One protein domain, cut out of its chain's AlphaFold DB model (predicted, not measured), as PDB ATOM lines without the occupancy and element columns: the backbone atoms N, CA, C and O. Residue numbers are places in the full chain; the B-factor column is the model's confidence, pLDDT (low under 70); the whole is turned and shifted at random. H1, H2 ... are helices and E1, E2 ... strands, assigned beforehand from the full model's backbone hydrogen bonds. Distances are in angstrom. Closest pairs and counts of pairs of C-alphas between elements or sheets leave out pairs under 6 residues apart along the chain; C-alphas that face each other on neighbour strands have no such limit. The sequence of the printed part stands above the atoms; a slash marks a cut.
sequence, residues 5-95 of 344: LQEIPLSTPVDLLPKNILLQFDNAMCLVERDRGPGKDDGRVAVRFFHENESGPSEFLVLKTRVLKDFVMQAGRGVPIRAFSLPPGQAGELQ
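Overview. This is residues 5 to 95 of the 344 residues of an uncharacterized protein of Arachnia propionica (strain F0230a) (UniProt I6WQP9). One strongly twisted antiparallel sheet of six strands makes the body, with the short helix H1 set on one face, between the E5 and E6 sides of the sheet. The last strand, E7, runs on the side away from H1 and pairs with no named strand. The printed part has 91 residues, with seven named strands and one named helix in the order E1 E2 E3 E4 E5 H1 E6 E7. The sheet's order is E1 - E6 - E2 - E3 - E4 - E5, and the class is mostly strand. The whole is compact, with a radius of gyration of the C-alphas of 12.4 A, and spans 36 by 28 by 26 A.

Arrangement. E1, residues 6 to 8, is an edge strand, and its antiparallel neighbour is E6, residues 82 to 85, with N 8 and O 83 at 2.8 A. E2, residues 20 to 25, is the antiparallel neighbour of E6 on the sheet's next step, with N 22 and O 84 at 2.8 A. E2 and E3, residues 28 to 35, form a hairpin, with N 23 and O 30 at 2.8 A. E3 and E4, residues 44 to 51, form the next hairpin, with N 33 and O 48 at 2.9 A. E4 and the edge strand E5, residues 58 to 63, form another, with N 47 and O 60 at 2.8 A. E2 to E5 are a meander, each strand the antiparallel neighbour of the one before. H1, residues 68 to 74, is on the sheet at a height of 6.7 A, over none of its strands; its closest C-alphas with E5 are Val 62 and Phe 71, 7.4 A apart. In H1 every O i to N i+4 pair is within hydrogen-bond range. E7, residues 90 to 95, comes closest to E3 at the C-alphas of Leu 31 and Ala 91, 7.7 A apart, while E7 and H1 are apart.

Along the chain. E1 begins at C-alpha 6, (271.074, 279.995, 315.864). E2 measures 16.4 A from first to last C-alpha, E3 22.4 A, E4 21.8 A and E5 16.3 A. H1 begins at C-alpha 68, (273.494, 270.165, 327.966), and measures 10.0 A. E6 measures 10.5 A. E7 measures 15.9 A and ends at C-alpha 95, (288.230, 259.567, 304.652).

Size, cuts and confidence. The two C-alphas farthest apart are those of Asp 41 and Gln 95, 37.1 A. The printed part has no cut. The link from E1 to E2, 11 residues, is long. The mean pLDDT of the printed part is 72.2, and 29 residues are under 70, among them residues 36 to 43, 51 to 57 and 89 to 95.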
ATOM      1  N   LEU A   5     273.805 280.289 311.823       75.44
ATOM      2  CA  LEU A   5     273.365 279.364 312.865       75.44
ATOM      3  C   LEU A   5     272.682 280.119 314.008       75.44
ATOM      4  O   LEU A   5     273.011 281.271 314.285       75.44
ATOM      5  N   GLN A   6     271.733 279.462 314.672       77.38
ATOM      6  CA  GLN A   6     271.074 279.995 315.864       77.38
ATOM      7  C   GLN A   6     271.773 279.455 317.112       77.38
ATOM      8  O   GLN A   6     271.922 278.243 317.247       77.38
ATOM      9  N   GLU A   7     272.197 280.336 318.012       79.06
ATOM     10  CA  GLU A   7     272.804 279.949 319.290       79.06
ATOM     11  C   GLU A   7     271.744 279.407 320.262       79.06
ATOM     12  O   GLU A   7     270.606 279.883 320.286       79.06
ATOM     13  N   ILE A   8     272.111 278.384 321.032       81.44
ATOM     14  CA  ILE A   8     271.273 277.740 322.044       81.44
ATOM     15  C   ILE A   8     271.972 277.873 323.401       81.44
ATOM     16  O   ILE A   8     273.154 277.535 323.494       81.44
ATOM     17  N   PRO A   9     271.259 278.278 324.469       78.75
ATOM     18  CA  PRO A   9     271.827 278.319 325.812       78.75
ATOM     19  C   PRO A   9     272.336 276.943 326.259       78.75
ATOM     20  O   PRO A   9     271.631 275.939 326.126       78.75
ATOM     21  N   LEU A  10     273.525 276.883 326.861       78.75
ATOM     22  CA  LEU A  10     274.085 275.635 327.400       78.75
ATOM     23  C   LEU A  10     273.295 275.085 328.601       78.75
ATOM     24  O   LEU A  10     273.423 273.904 328.933       78.75
ATOM     25  N   SER A  11     272.443 275.919 329.206       78.44
ATOM     26  CA  SER A  11     271.459 275.565 330.234       78.44
ATOM     27  C   SER A  11     270.243 274.798 329.692       78.44
ATOM     28  O   SER A  11     269.437 274.290 330.472       78.44
ATOM     29  N   THR A  12     270.107 274.669 328.366       81.38
ATOM     30  CA  THR A  12     268.959 273.995 327.746       81.38
ATOM     31  C   THR A  12     268.946 272.500 328.105       81.38
ATOM     32  O   THR A  12     269.964 271.817 327.925       81.38
ATOM     33  N   PRO A  13     267.813 271.955 328.588       81.75
ATOM     34  CA  PRO A  13     267.688 270.530 328.861       81.75
ATOM     35  C   PRO A  13     267.662 269.691 327.573       81.75
ATOM     36  O   PRO A  13     267.234 270.150 326.512       81.75
ATOM     37  N   VAL A  14     268.130 268.441 327.658       80.06
ATOM     38  CA  VAL A  14     268.368 267.554 326.499       80.06
ATOM     39  C   VAL A  14     267.103 267.222 325.693       80.06
ATOM     40  O   VAL A  14     267.180 266.934 324.494       80.06
ATOM     41  N   ASP A  15     265.927 267.262 326.309       78.25
ATOM     42  CA  ASP A  15     264.643 267.014 325.647       78.25
ATOM     43  C   ASP A  15     264.238 268.116 324.650       78.25
ATOM     44  O   ASP A  15     263.713 267.793 323.571       78.25
ATOM     45  N   LEU A  16     264.541 269.372 324.988       80.12
ATOM     46  CA  LEU A  16     264.267 270.581 324.208       80.12
ATOM     47  C   LEU A  16     265.314 270.854 323.121       80.12
ATOM     48  O   LEU A  16     265.102 271.709 322.262       80.12
ATOM     49  N   LEU A  17     266.419 270.107 323.104       79.81
ATOM     50  CA  LEU A  17     267.464 270.284 322.102       79.81
ATOM     51  C   LEU A  17     267.000 269.897 320.682       79.81
ATOM     52  O   LEU A  17     266.262 268.914 320.496       79.81
ATOM     53  N   PRO A  18     267.463 270.604 319.634       78.88
ATOM     54  CA  PRO A  18     267.189 270.230 318.249       78.88
ATOM     55  C   PRO A  18     267.889 268.911 317.883       78.88
ATOM     56  O   PRO A  18     268.605 268.308 318.683       78.88
ATOM     57  N   LYS A  19     267.636 268.408 316.668       79.62
ATOM     58  CA  LYS A  19     268.211 267.132 316.219       79.62
ATOM     59  C   LYS A  19     269.735 267.209 316.071       79.62
ATOM     60  O   LYS A  19     270.415 266.302 316.528       79.62
ATOM     61  N   ASN A  20     270.244 268.276 315.460       81.50
ATOM     62  CA  ASN A  20     271.665 268.451 315.166       81.50
ATOM     63  C   ASN A  20     272.162 269.737 315.828       81.50
ATOM     64  O   ASN A  20     271.589 270.807 315.613       81.50
ATOM     65  N   ILE A  21     273.214 269.628 316.633       82.81
ATOM     66  CA  ILE A  21     273.773 270.725 317.425       82.81
ATOM     67  C   ILE A  21     275.273 270.777 317.177       82.81
ATOM     68  O   ILE A  21     275.949 269.754 317.234       82.81
ATOM     69  N   LEU A  22     275.808 271.963 316.940       81.81
ATOM     70  CA  LEU A  22     277.241 272.206 316.893       81.81
ATOM     71  C   LEU A  22     277.689 272.776 318.238       81.81
ATOM     72  O   LEU A  22     277.227 273.837 318.641       81.81
ATOM     73  N   LEU A  23     278.585 272.081 318.923       81.00
ATOM     74  CA  LEU A  23     279.254 272.561 320.124       81.00
ATOM     75  C   LEU A  23     280.627 273.110 319.765       81.00
ATOM     76  O   LEU A  23     281.405 272.461 319.059       81.00
ATOM     77  N   GLN A  24     280.940 274.282 320.298       78.00
ATOM     78  CA  GLN A  24     282.263 274.872 320.226       78.00
ATOM     79  C   GLN A  24     282.997 274.670 321.553       78.00
ATOM     80  O   GLN A  24     282.476 275.007 322.613       78.00
ATOM     81  N   PHE A  25     284.221 274.156 321.471       75.06
ATOM     82  CA  PHE A  25     285.195 274.071 322.559       75.06
ATOM     83  C   PHE A  25     286.409 274.946 322.221       75.06
ATOM     84  O   PHE A  25     286.559 275.357 321.068       75.06
ATOM     85  N   ASP A  26     287.308 275.166 323.187       65.75
ATOM     86  CA  ASP A  26     288.502 276.020 323.020       65.75
ATOM     87  C   ASP A  26     289.316 275.666 321.769       65.75
ATOM     88  O   ASP A  26     289.767 276.538 321.034       65.75
ATOM     89  N   ASN A  27     289.473 274.366 321.504       64.81
ATOM     90  CA  ASN A  27     290.386 273.858 320.480       64.81
ATOM     91  C   ASN A  27     289.715 272.964 319.427       64.81
ATOM     92  O   ASN A  27     290.412 272.373 318.600       64.81
ATOM     93  N   ALA A  28     288.390 272.800 319.466       69.06
ATOM     94  CA  ALA A  28     287.684 271.894 318.559       69.06
ATOM     95  C   ALA A  28     286.197 272.232 318.429       69.06
ATOM     96  O   ALA A  28     285.589 272.820 319.322       69.06
ATOM     97  N   MET A  29     285.589 271.777 317.334       72.31
ATOM     98  CA  MET A  29     284.135 271.706 317.210       72.31
ATOM     99  C   MET A  29     283.665 270.257 317.318       72.31
ATOM    100  O   MET A  29     284.305 269.332 316.806       72.31
ATOM    101  N   CYS A  30     282.532 270.062 317.982       74.75
ATOM    102  CA  CYS A  30     281.878 268.769 318.098       74.75
ATOM    103  C   CYS A  30     280.457 268.862 317.565       74.75
ATOM    104  O   CYS A  30     279.721 269.788 317.890       74.75
ATOM    105  N   LEU A  31     280.065 267.889 316.754       76.38
ATOM    106  CA  LEU A  31     278.693 267.752 316.303       76.38
ATOM    107  C   LEU A  31     277.972 266.762 317.213       76.38
ATOM    108  O   LEU A  31     278.452 265.655 317.449       76.38
ATOM    109  N   VAL A  32     276.808 267.164 317.693       77.31
ATOM    110  CA  VAL A  32     275.942 266.367 318.546       77.31
ATOM    111  C   VAL A  32     274.660 266.081 317.780       77.31
ATOM    112  O   VAL A  32     273.910 266.999 317.444       77.31
ATOM    113  N   GLU A  33     274.416 264.809 317.486       79.06
ATOM    114  CA  GLU A  33     273.164 264.344 316.892       79.06
ATOM    115  C   GLU A  33     272.330 263.646 317.961       79.06
ATOM    116  O   GLU A  33     272.763 262.688 318.607       79.06
ATOM    117  N   ARG A  34     271.107 264.125 318.151       75.50
ATOM    118  CA  ARG A  34     270.133 263.515 319.044       75.50
ATOM    119  C   ARG A  34     269.286 262.524 318.260       75.50
ATOM    120  O   ARG A  34     268.504 262.918 317.391       75.50
ATOM    121  N   ASP A  35     269.399 261.248 318.605       70.81
ATOM    122  CA  ASP A  35     268.594 260.200 317.992       70.81
ATOM    123  C   ASP A  35     267.281 260.034 318.776       70.81
ATOM    124  O   ASP A  35     267.260 259.615 319.935       70.81
ATOM    125  N   ARG A  36     266.159 260.388 318.137       62.81
ATOM    126  CA  ARG A  36     264.802 260.094 318.626       62.81
ATOM    127  C   ARG A  36     264.370 258.701 318.148       62.81
ATOM    128  O   ARG A  36     263.284 258.542 317.595       62.81
ATOM    129  N   GLY A  37     265.230 257.702 318.303       56.88
ATOM    130  CA  GLY A  37     264.851 256.315 318.060       56.88
ATOM    131  C   GLY A  37     263.746 255.877 319.034       56.88
ATOM    132  O   GLY A  37     263.663 256.419 320.141       56.88
ATOM    133  N   PRO A  38     262.893 254.902 318.668       45.78
ATOM    134  CA  PRO A  38     261.873 254.345 319.551       45.78
ATOM    135  C   PRO A  38     262.531 253.443 320.611       45.78
ATOM    136  O   PRO A  38     262.430 252.221 320.578       45.78
ATOM    137  N   GLY A  39     263.276 254.047 321.535       48.25
ATOM    138  CA  GLY A  39     263.756 253.399 322.748       48.25
ATOM    139  C   GLY A  39     262.691 253.519 323.831       48.25
ATOM    140  O   GLY A  39     262.148 254.604 324.023       48.25
ATOM    141  N   LYS A  40     262.379 252.399 324.493       48.47
ATOM    142  CA  LYS A  40     261.423 252.266 325.607       48.47
ATOM    143  C   LYS A  40     261.437 253.463 326.566       48.47
ATOM    144  O   LYS A  40     262.480 254.064 326.801       48.47
ATOM    145  N   ASP A  41     260.262 253.728 327.127       54.12
ATOM    146  CA  ASP A  41     259.820 254.828 327.998       54.12
ATOM    147  C   ASP A  41     260.622 255.048 329.314       54.12
ATOM    148  O   ASP A  41     260.062 255.346 330.361       54.12
ATOM    149  N   ASP A  42     261.952 254.951 329.291       60.09
ATOM    150  CA  ASP A  42     262.840 255.055 330.463       60.09
ATOM    151  C   ASP A  42     263.333 256.493 330.728       60.09
ATOM    152  O   ASP A  42     264.274 256.721 331.490       60.09
ATOM    153  N   GLY A  43     262.749 257.499 330.068       66.12
ATOM    154  CA  GLY A  43     263.120 258.906 330.283       66.12
ATOM    155  C   GLY A  43     264.536 259.288 329.815       66.12
ATOM    156  O   GLY A  43     265.044 260.338 330.211       66.12
ATOM    157  N   ARG A  44     265.174 258.470 328.965       72.00
ATOM    158  CA  ARG A  44     266.520 258.704 328.407       72.00
ATOM    159  C   ARG A  44     266.491 258.933 326.892       72.00
ATOM    160  O   ARG A  44     265.551 258.526 326.219       72.00
ATOM    161  N   VAL A  45     267.514 259.601 326.366       71.94
ATOM    162  CA  VAL A  45     267.698 259.925 324.945       71.94
ATOM    163  C   VAL A  45     269.099 259.505 324.515       71.94
ATOM    164  O   VAL A  45     270.061 259.736 325.249       71.94
ATOM    165  N   ALA A  46     269.211 258.883 323.340       73.06
ATOM    166  CA  ALA A  46     270.496 258.562 322.735       73.06
ATOM    167  C   ALA A  46     271.075 259.805 322.049       73.06
ATOM    168  O   ALA A  46     270.410 260.464 321.246       73.06
ATOM    169  N   VAL A  47     272.316 260.136 322.385       75.31
ATOM    170  CA  VAL A  47     273.027 261.290 321.847       75.31
ATOM    171  C   VAL A  47     274.364 260.827 321.287       75.31
ATOM    172  O   VAL A  47     275.159 260.209 321.995       75.31
ATOM    173  N   ARG A  48     274.614 261.129 320.014       74.56
ATOM    174  CA  ARG A  48     275.845 260.789 319.299       74.56
ATOM    175  C   ARG A  48     276.747 262.005 319.198       74.56
ATOM    176  O   ARG A  48     276.324 263.051 318.718       74.56
ATOM    177  N   PHE A  49     277.992 261.843 319.622       72.25
ATOM    178  CA  PHE A  49     279.034 262.860 319.563       72.25
ATOM    179  C   PHE A  49     280.016 262.530 318.458       72.25
ATOM    180  O   PHE A  49     280.663 261.487 318.498       72.25
ATOM    181  N   PHE A  50     280.187 263.456 317.527       70.56
ATOM    182  CA  PHE A  50     281.237 263.416 316.525       70.56
ATOM    183  C   PHE A  50     282.259 264.495 316.871       70.56
ATOM    184  O   PHE A  50     282.006 265.690 316.706       70.56
ATOM    185  N   HIS A  51     283.408 264.084 317.396       68.50
ATOM    186  CA  HIS A  51     284.489 264.998 317.750       68.50
ATOM    187  C   HIS A  51     285.525 265.039 316.624       68.50
ATOM    188  O   HIS A  51     285.935 263.990 316.137       68.50
ATOM    189  N   GLU A  52     286.022 266.228 316.258       65.00
ATOM    190  CA  GLU A  52     287.022 266.394 315.179       65.00
ATOM    191  C   GLU A  52     288.302 265.544 315.372       65.00
ATOM    192  O   GLU A  52     288.962 265.194 314.397       65.00
ATOM    193  N   ASN A  53     288.628 265.166 316.616       61.75
ATOM    194  CA  ASN A  53     289.874 264.490 316.989       61.75
ATOM    195  C   ASN A  53     289.705 262.993 317.293       61.75
ATOM    196  O   ASN A  53     290.698 262.323 317.581       61.75
ATOM    197  N   GLU A  54     288.486 262.451 317.235       63.56
ATOM    198  CA  GLU A  54     288.230 261.045 317.556       63.56
ATOM    199  C   GLU A  54     287.712 260.236 316.375       63.56
ATOM    200  O   GLU A  54     287.196 260.760 315.393       63.56
ATOM    201  N   SER A  55     287.910 258.920 316.461       55.00
ATOM    202  CA  SER A  55     287.496 257.982 315.423       55.00
ATOM    203  C   SER A  55     286.097 257.444 315.718       55.00
ATOM    204  O   SER A  55     285.962 256.528 316.526       55.00
ATOM    205  N   GLY A  56     285.091 257.950 315.001       57.69
ATOM    206  CA  GLY A  56     283.709 257.479 315.067       57.69
ATOM    207  C   GLY A  56     282.843 258.172 316.128       57.69
ATOM    208  O   GLY A  56     283.361 258.840 317.027       57.69
ATOM    209  N   PRO A  57     281.508 258.026 316.026       68.50
ATOM    210  CA  PRO A  57     280.589 258.620 316.980       68.50
ATOM    211  C   PRO A  57     280.684 257.933 318.343       68.50
ATOM    212  O   PRO A  57     280.600 256.710 318.438       68.50
ATOM    213  N   SER A  58     280.788 258.727 319.406       72.31
ATOM    214  CA  SER A  58     280.554 258.243 320.768       72.31
ATOM    215  C   SER A  58     279.067 258.365 321.087       72.31
ATOM    216  O   SER A  58     278.517 259.465 321.038       72.31
ATOM    217  N   GLU A  59     278.401 257.250 321.384       75.56
ATOM    218  CA  GLU A  59     276.972 257.226 321.709       75.56
ATOM    219  C   GLU A  59     276.766 257.169 323.225       75.56
ATOM    220  O   GLU A  59     277.321 256.314 323.916       75.56
ATOM    221  N   PHE A  60     275.955 258.089 323.744       75.69
ATOM    222  CA  PHE A  60     275.632 258.194 325.163       75.69
ATOM    223  C   PHE A  60     274.120 258.155 325.376       75.69
ATOM    224  O   PHE A  60     273.356 258.749 324.620       75.69
ATOM    225  N   LEU A  61     273.687 257.494 326.450       76.94
ATOM    226  CA  LEU A  61     272.300 257.512 326.921       76.94
ATOM    227  C   LEU A  61     272.162 258.531 328.052       76.94
ATOM    228  O   LEU A  61     272.734 258.357 329.128       76.94
ATOM    229  N   VAL A  62     271.382 259.583 327.814       75.94
ATOM    230  CA  VAL A  62     271.287 260.754 328.698       75.94
ATOM    231  C   VAL A  62     269.868 260.923 329.208       75.94
ATOM    232  O   VAL A  62     268.918 260.725 328.461       75.94
ATOM    233  N   LEU A  63     269.702 261.308 330.472       77.38
ATOM    234  CA  LEU A  63     268.390 261.660 331.024       77.38
ATOM    235  C   LEU A  63     267.821 262.905 330.330       77.38
ATOM    236  O   LEU A  63     268.534 263.891 330.153       77.38
ATOM    237  N   LYS A  64     266.525 262.875 329.996       77.56
ATOM    238  CA  LYS A  64     265.803 263.970 329.320       77.56
ATOM    239  C   LYS A  64     265.911 265.313 330.051       77.56
ATOM    240  O   LYS A  64     266.061 266.341 329.407       77.56
ATOM    241  N   THR A  65     265.867 265.285 331.381       79.06
ATOM    242  CA  THR A  65     265.882 266.476 332.248       79.06
ATOM    243  C   THR A  65     267.268 267.078 332.450       79.06
ATOM    244  O   THR A  65     267.399 268.114 333.096       79.06
ATOM    245  N   ARG A  66     268.322 266.422 331.957       80.44
ATOM    246  CA  ARG A  66     269.685 266.877 332.194       80.44
ATOM    247  C   ARG A  66     270.032 268.054 331.293       80.44
ATOM    248  O   ARG A  66     269.650 268.077 330.128       80.44
ATOM    249  N   VAL A  67     270.797 268.990 331.838       84.19
ATOM    250  CA  VAL A  67     271.304 270.167 331.131       84.19
ATOM    251  C   VAL A  67     272.441 269.780 330.179       84.19
ATOM    252  O   VAL A  67     273.278 268.932 330.510       84.19
ATOM    253  N   LEU A  68     272.480 270.406 328.997       80.38
ATOM    254  CA  LEU A  68     273.494 270.165 327.966       80.38
ATOM    255  C   LEU A  68     274.926 270.332 328.502       80.38
ATOM    256  O   LEU A  68     275.749 269.441 328.292       80.38
ATOM    257  N   LYS A  69     275.211 271.409 329.247       80.06
ATOM    258  CA  LYS A  69     276.524 271.661 329.874       80.06
ATOM    259  C   LYS A  69     276.998 270.498 330.750       80.06
ATOM    260  O   LYS A  69     278.063 269.932 330.505       80.06
ATOM    261  N   ASP A  70     276.182 270.098 331.723       80.69
ATOM    262  CA  ASP A  70     276.520 269.042 332.688       80.69
ATOM    263  C   ASP A  70     276.734 267.691 332.016       80.69
ATOM    264  O   ASP A  70     277.564 266.879 332.436       80.69
ATOM    265  N   PHE A  71     275.942 267.427 330.981       78.44
ATOM    266  CA  PHE A  71     276.063 266.220 330.193       78.44
ATOM    267  C   PHE A  71     277.388 266.187 329.413       78.44
ATOM    268  O   PHE A  71     278.121 265.200 329.499       78.44
ATOM    269  N   VAL A  72     277.728 267.268 328.707       77.12
ATOM    270  CA  VAL A  72     278.972 267.370 327.928       77.12
ATOM    271  C   VAL A  72     280.204 267.284 328.833       77.12
ATOM    272  O   VAL A  72     281.165 266.584 328.503       77.12
ATOM    273  N   MET A  73     280.156 267.919 330.008       77.94
ATOM    274  CA  MET A  73     281.225 267.831 331.002       77.94
ATOM    275  C   MET A  73     281.412 266.398 331.520       77.94
ATOM    276  O   MET A  73     282.546 265.931 331.626       77.94
ATOM    277  N   GLN A  74     280.326 265.659 331.785       76.62
ATOM    278  CA  GLN A  74     280.423 264.259 332.218       76.62
ATOM    279  C   GLN A  74     281.004 263.344 331.133       76.62
ATOM    280  O   GLN A  74     281.726 262.401 331.452       76.62
ATOM    281  N   ALA A  75     280.728 263.621 329.858       69.25
ATOM    282  CA  ALA A  75     281.304 262.870 328.743       69.25
ATOM    283  C   ALA A  75     282.838 263.040 328.619       69.25
ATOM    284  O   ALA A  75     283.453 262.436 327.738       69.25
ATOM    285  N   GLY A  76     283.462 263.846 329.493       58.78
ATOM    286  CA  GLY A  76     284.912 264.006 329.597       58.78
ATOM    287  C   GLY A  76     285.509 264.871 328.492       58.78
ATOM    288  O   GLY A  76     286.703 264.776 328.225       58.78
ATOM    289  N   ARG A  77     284.689 265.688 327.815       65.31
ATOM    290  CA  ARG A  77     285.081 266.441 326.606       65.31
ATOM    291  C   ARG A  77     285.480 267.890 326.858       65.31
ATOM    292  O   ARG A  77     285.727 268.624 325.910       65.31
ATOM    293  N   GLY A  78     285.590 268.274 328.127       68.75
ATOM    294  CA  GLY A  78     285.864 269.645 328.543       68.75
ATOM    295  C   GLY A  78     284.590 270.467 328.712       68.75
ATOM    296  O   GLY A  78     283.477 269.938 328.683       68.75
ATOM    297  N   VAL A  79     284.768 271.767 328.935       72.00
ATOM    298  CA  VAL A  79     283.664 272.716 329.104       72.00
ATOM    299  C   VAL A  79     283.280 273.245 327.718       72.00
ATOM    300  O   VAL A  79     284.137 273.829 327.051       72.00
ATOM    301  N   PRO A  80     282.044 273.013 327.234       75.75
ATOM    302  CA  PRO A  80     281.591 273.632 325.993       75.75
ATOM    303  C   PRO A  80     281.474 275.145 326.199       75.75
ATOM    304  O   PRO A  80     280.984 275.579 327.238       75.75
ATOM    305  N   ILE A  81     281.915 275.930 325.217       74.50
ATOM    306  CA  ILE A  81     281.847 277.399 325.255       74.50
ATOM    307  C   ILE A  81     280.503 277.871 324.703       74.50
ATOM    308  O   ILE A  81     279.843 278.707 325.304       74.50
ATOM    309  N   ARG A  82     280.094 277.336 323.544       74.75
ATOM    310  CA  ARG A  82     278.865 277.737 322.839       74.75
ATOM    311  C   ARG A  82     278.197 276.541 322.176       74.75
ATOM    312  O   ARG A  82     278.872 275.580 321.793       74.75
ATOM    313  N   ALA A  83     276.880 276.609 322.015       81.44
ATOM    314  CA  ALA A  83     276.089 275.612 321.303       81.44
ATOM    315  C   ALA A  83     275.238 276.273 320.220       81.44
ATOM    316  O   ALA A  83     274.641 277.321 320.442       81.44
ATOM    317  N   PHE A  84     275.138 275.641 319.055       82.25
ATOM    318  CA  PHE A  84     274.394 276.167 317.915       82.25
ATOM    319  C   PHE A  84     273.465 275.111 317.326       82.25
ATOM    320  O   PHE A  84     273.860 273.964 317.137       82.25
ATOM    321  N   SER A  85     272.241 275.497 316.977       81.56
ATOM    322  CA  SER A  85     271.331 274.660 316.198       81.56
ATOM    323  C   SER A  85     271.799 274.594 314.751       81.56
ATOM    324  O   SER A  85     271.938 275.628 314.095       81.56
ATOM    325  N   LEU A  86     271.970 273.382 314.226       78.75
ATOM    326  CA  LEU A  86     272.232 273.170 312.806       78.75
ATOM    327  C   LEU A  86     270.925 272.942 312.029       78.75
ATOM    328  O   LEU A  86     269.990 272.328 312.553       78.75
ATOM    329  N   PRO A  87     270.855 273.395 310.764       75.38
ATOM    330  CA  PRO A  87     269.761 273.044 309.862       75.38
ATOM    331  C   PRO A  87     269.709 271.527 309.614       75.38
ATOM    332  O   PRO A  87     270.713 270.839 309.818       75.38
ATOM    333  N   PRO A  88     268.567 270.970 309.172       71.06
ATOM    334  CA  PRO A  88     268.424 269.533 308.944       71.06
ATOM    335  C   PRO A  88     269.480 269.010 307.959       71.06
ATOM    336  O   PRO A  88     269.683 269.564 306.884       71.06
ATOM    337  N   GLY A  89     270.161 267.933 308.342       67.19
ATOM    338  CA  GLY A  89     271.270 267.356 307.588       67.19
ATOM    339  C   GLY A  89     271.813 266.099 308.260       67.19
ATOM    340  O   GLY A  89     271.268 265.647 309.273       67.19
ATOM    341  N   GLN A  90     272.861 265.521 307.678       69.06
ATOM    342  CA  GLN A  90     273.506 264.309 308.186       69.06
ATOM    343  C   GLN A  90     275.002 264.524 308.398       69.06
ATOM    344  O   GLN A  90     275.697 265.083 307.544       69.06
ATOM    345  N   ALA A  91     275.490 264.039 309.537       65.00
ATOM    346  CA  ALA A  91     276.909 263.938 309.828       65.00
ATOM    347  C   ALA A  91     277.554 262.856 308.953       65.00
ATOM    348  O   ALA A  91     277.032 261.747 308.848       65.00
ATOM    349  N   GLY A  92     278.707 263.149 308.359       60.91
ATOM    350  CA  GLY A  92     279.510 262.173 307.632       60.91
ATOM    351  C   GLY A  92     281.003 262.361 307.884       60.91
ATOM    352  O   GLY A  92     281.487 263.471 308.103       60.91
ATOM    353  N   GLU A  93     281.767 261.273 307.830       58.09
ATOM    354  CA  GLU A  93     283.232 261.323 307.835       58.09
ATOM    355  C   GLU A  93     283.746 261.170 306.398       58.09
ATOM    356  O   GLU A  93     283.506 260.149 305.750       58.09
ATOM    357  N   LEU A  94     284.494 262.156 305.890       54.22
ATOM    358  CA  LEU A  94     285.263 261.975 304.658       54.22
ATOM    359  C   LEU A  94     286.644 261.414 304.999       54.22
ATOM    360  O   LEU A  94     287.472 262.074 305.637       54.22
ATOM    361  N   GLN A  95     286.919 260.196 304.530       49.25
ATOM    362  CA  GLN A  95     288.230 259.567 304.652       49.25
ATOM    363  C   GLN A  95     289.151 260.044 303.517       49.25
ATOM    364  O   GLN A  95     289.213 259.454 302.437       49.25
TER     365      GLN A  95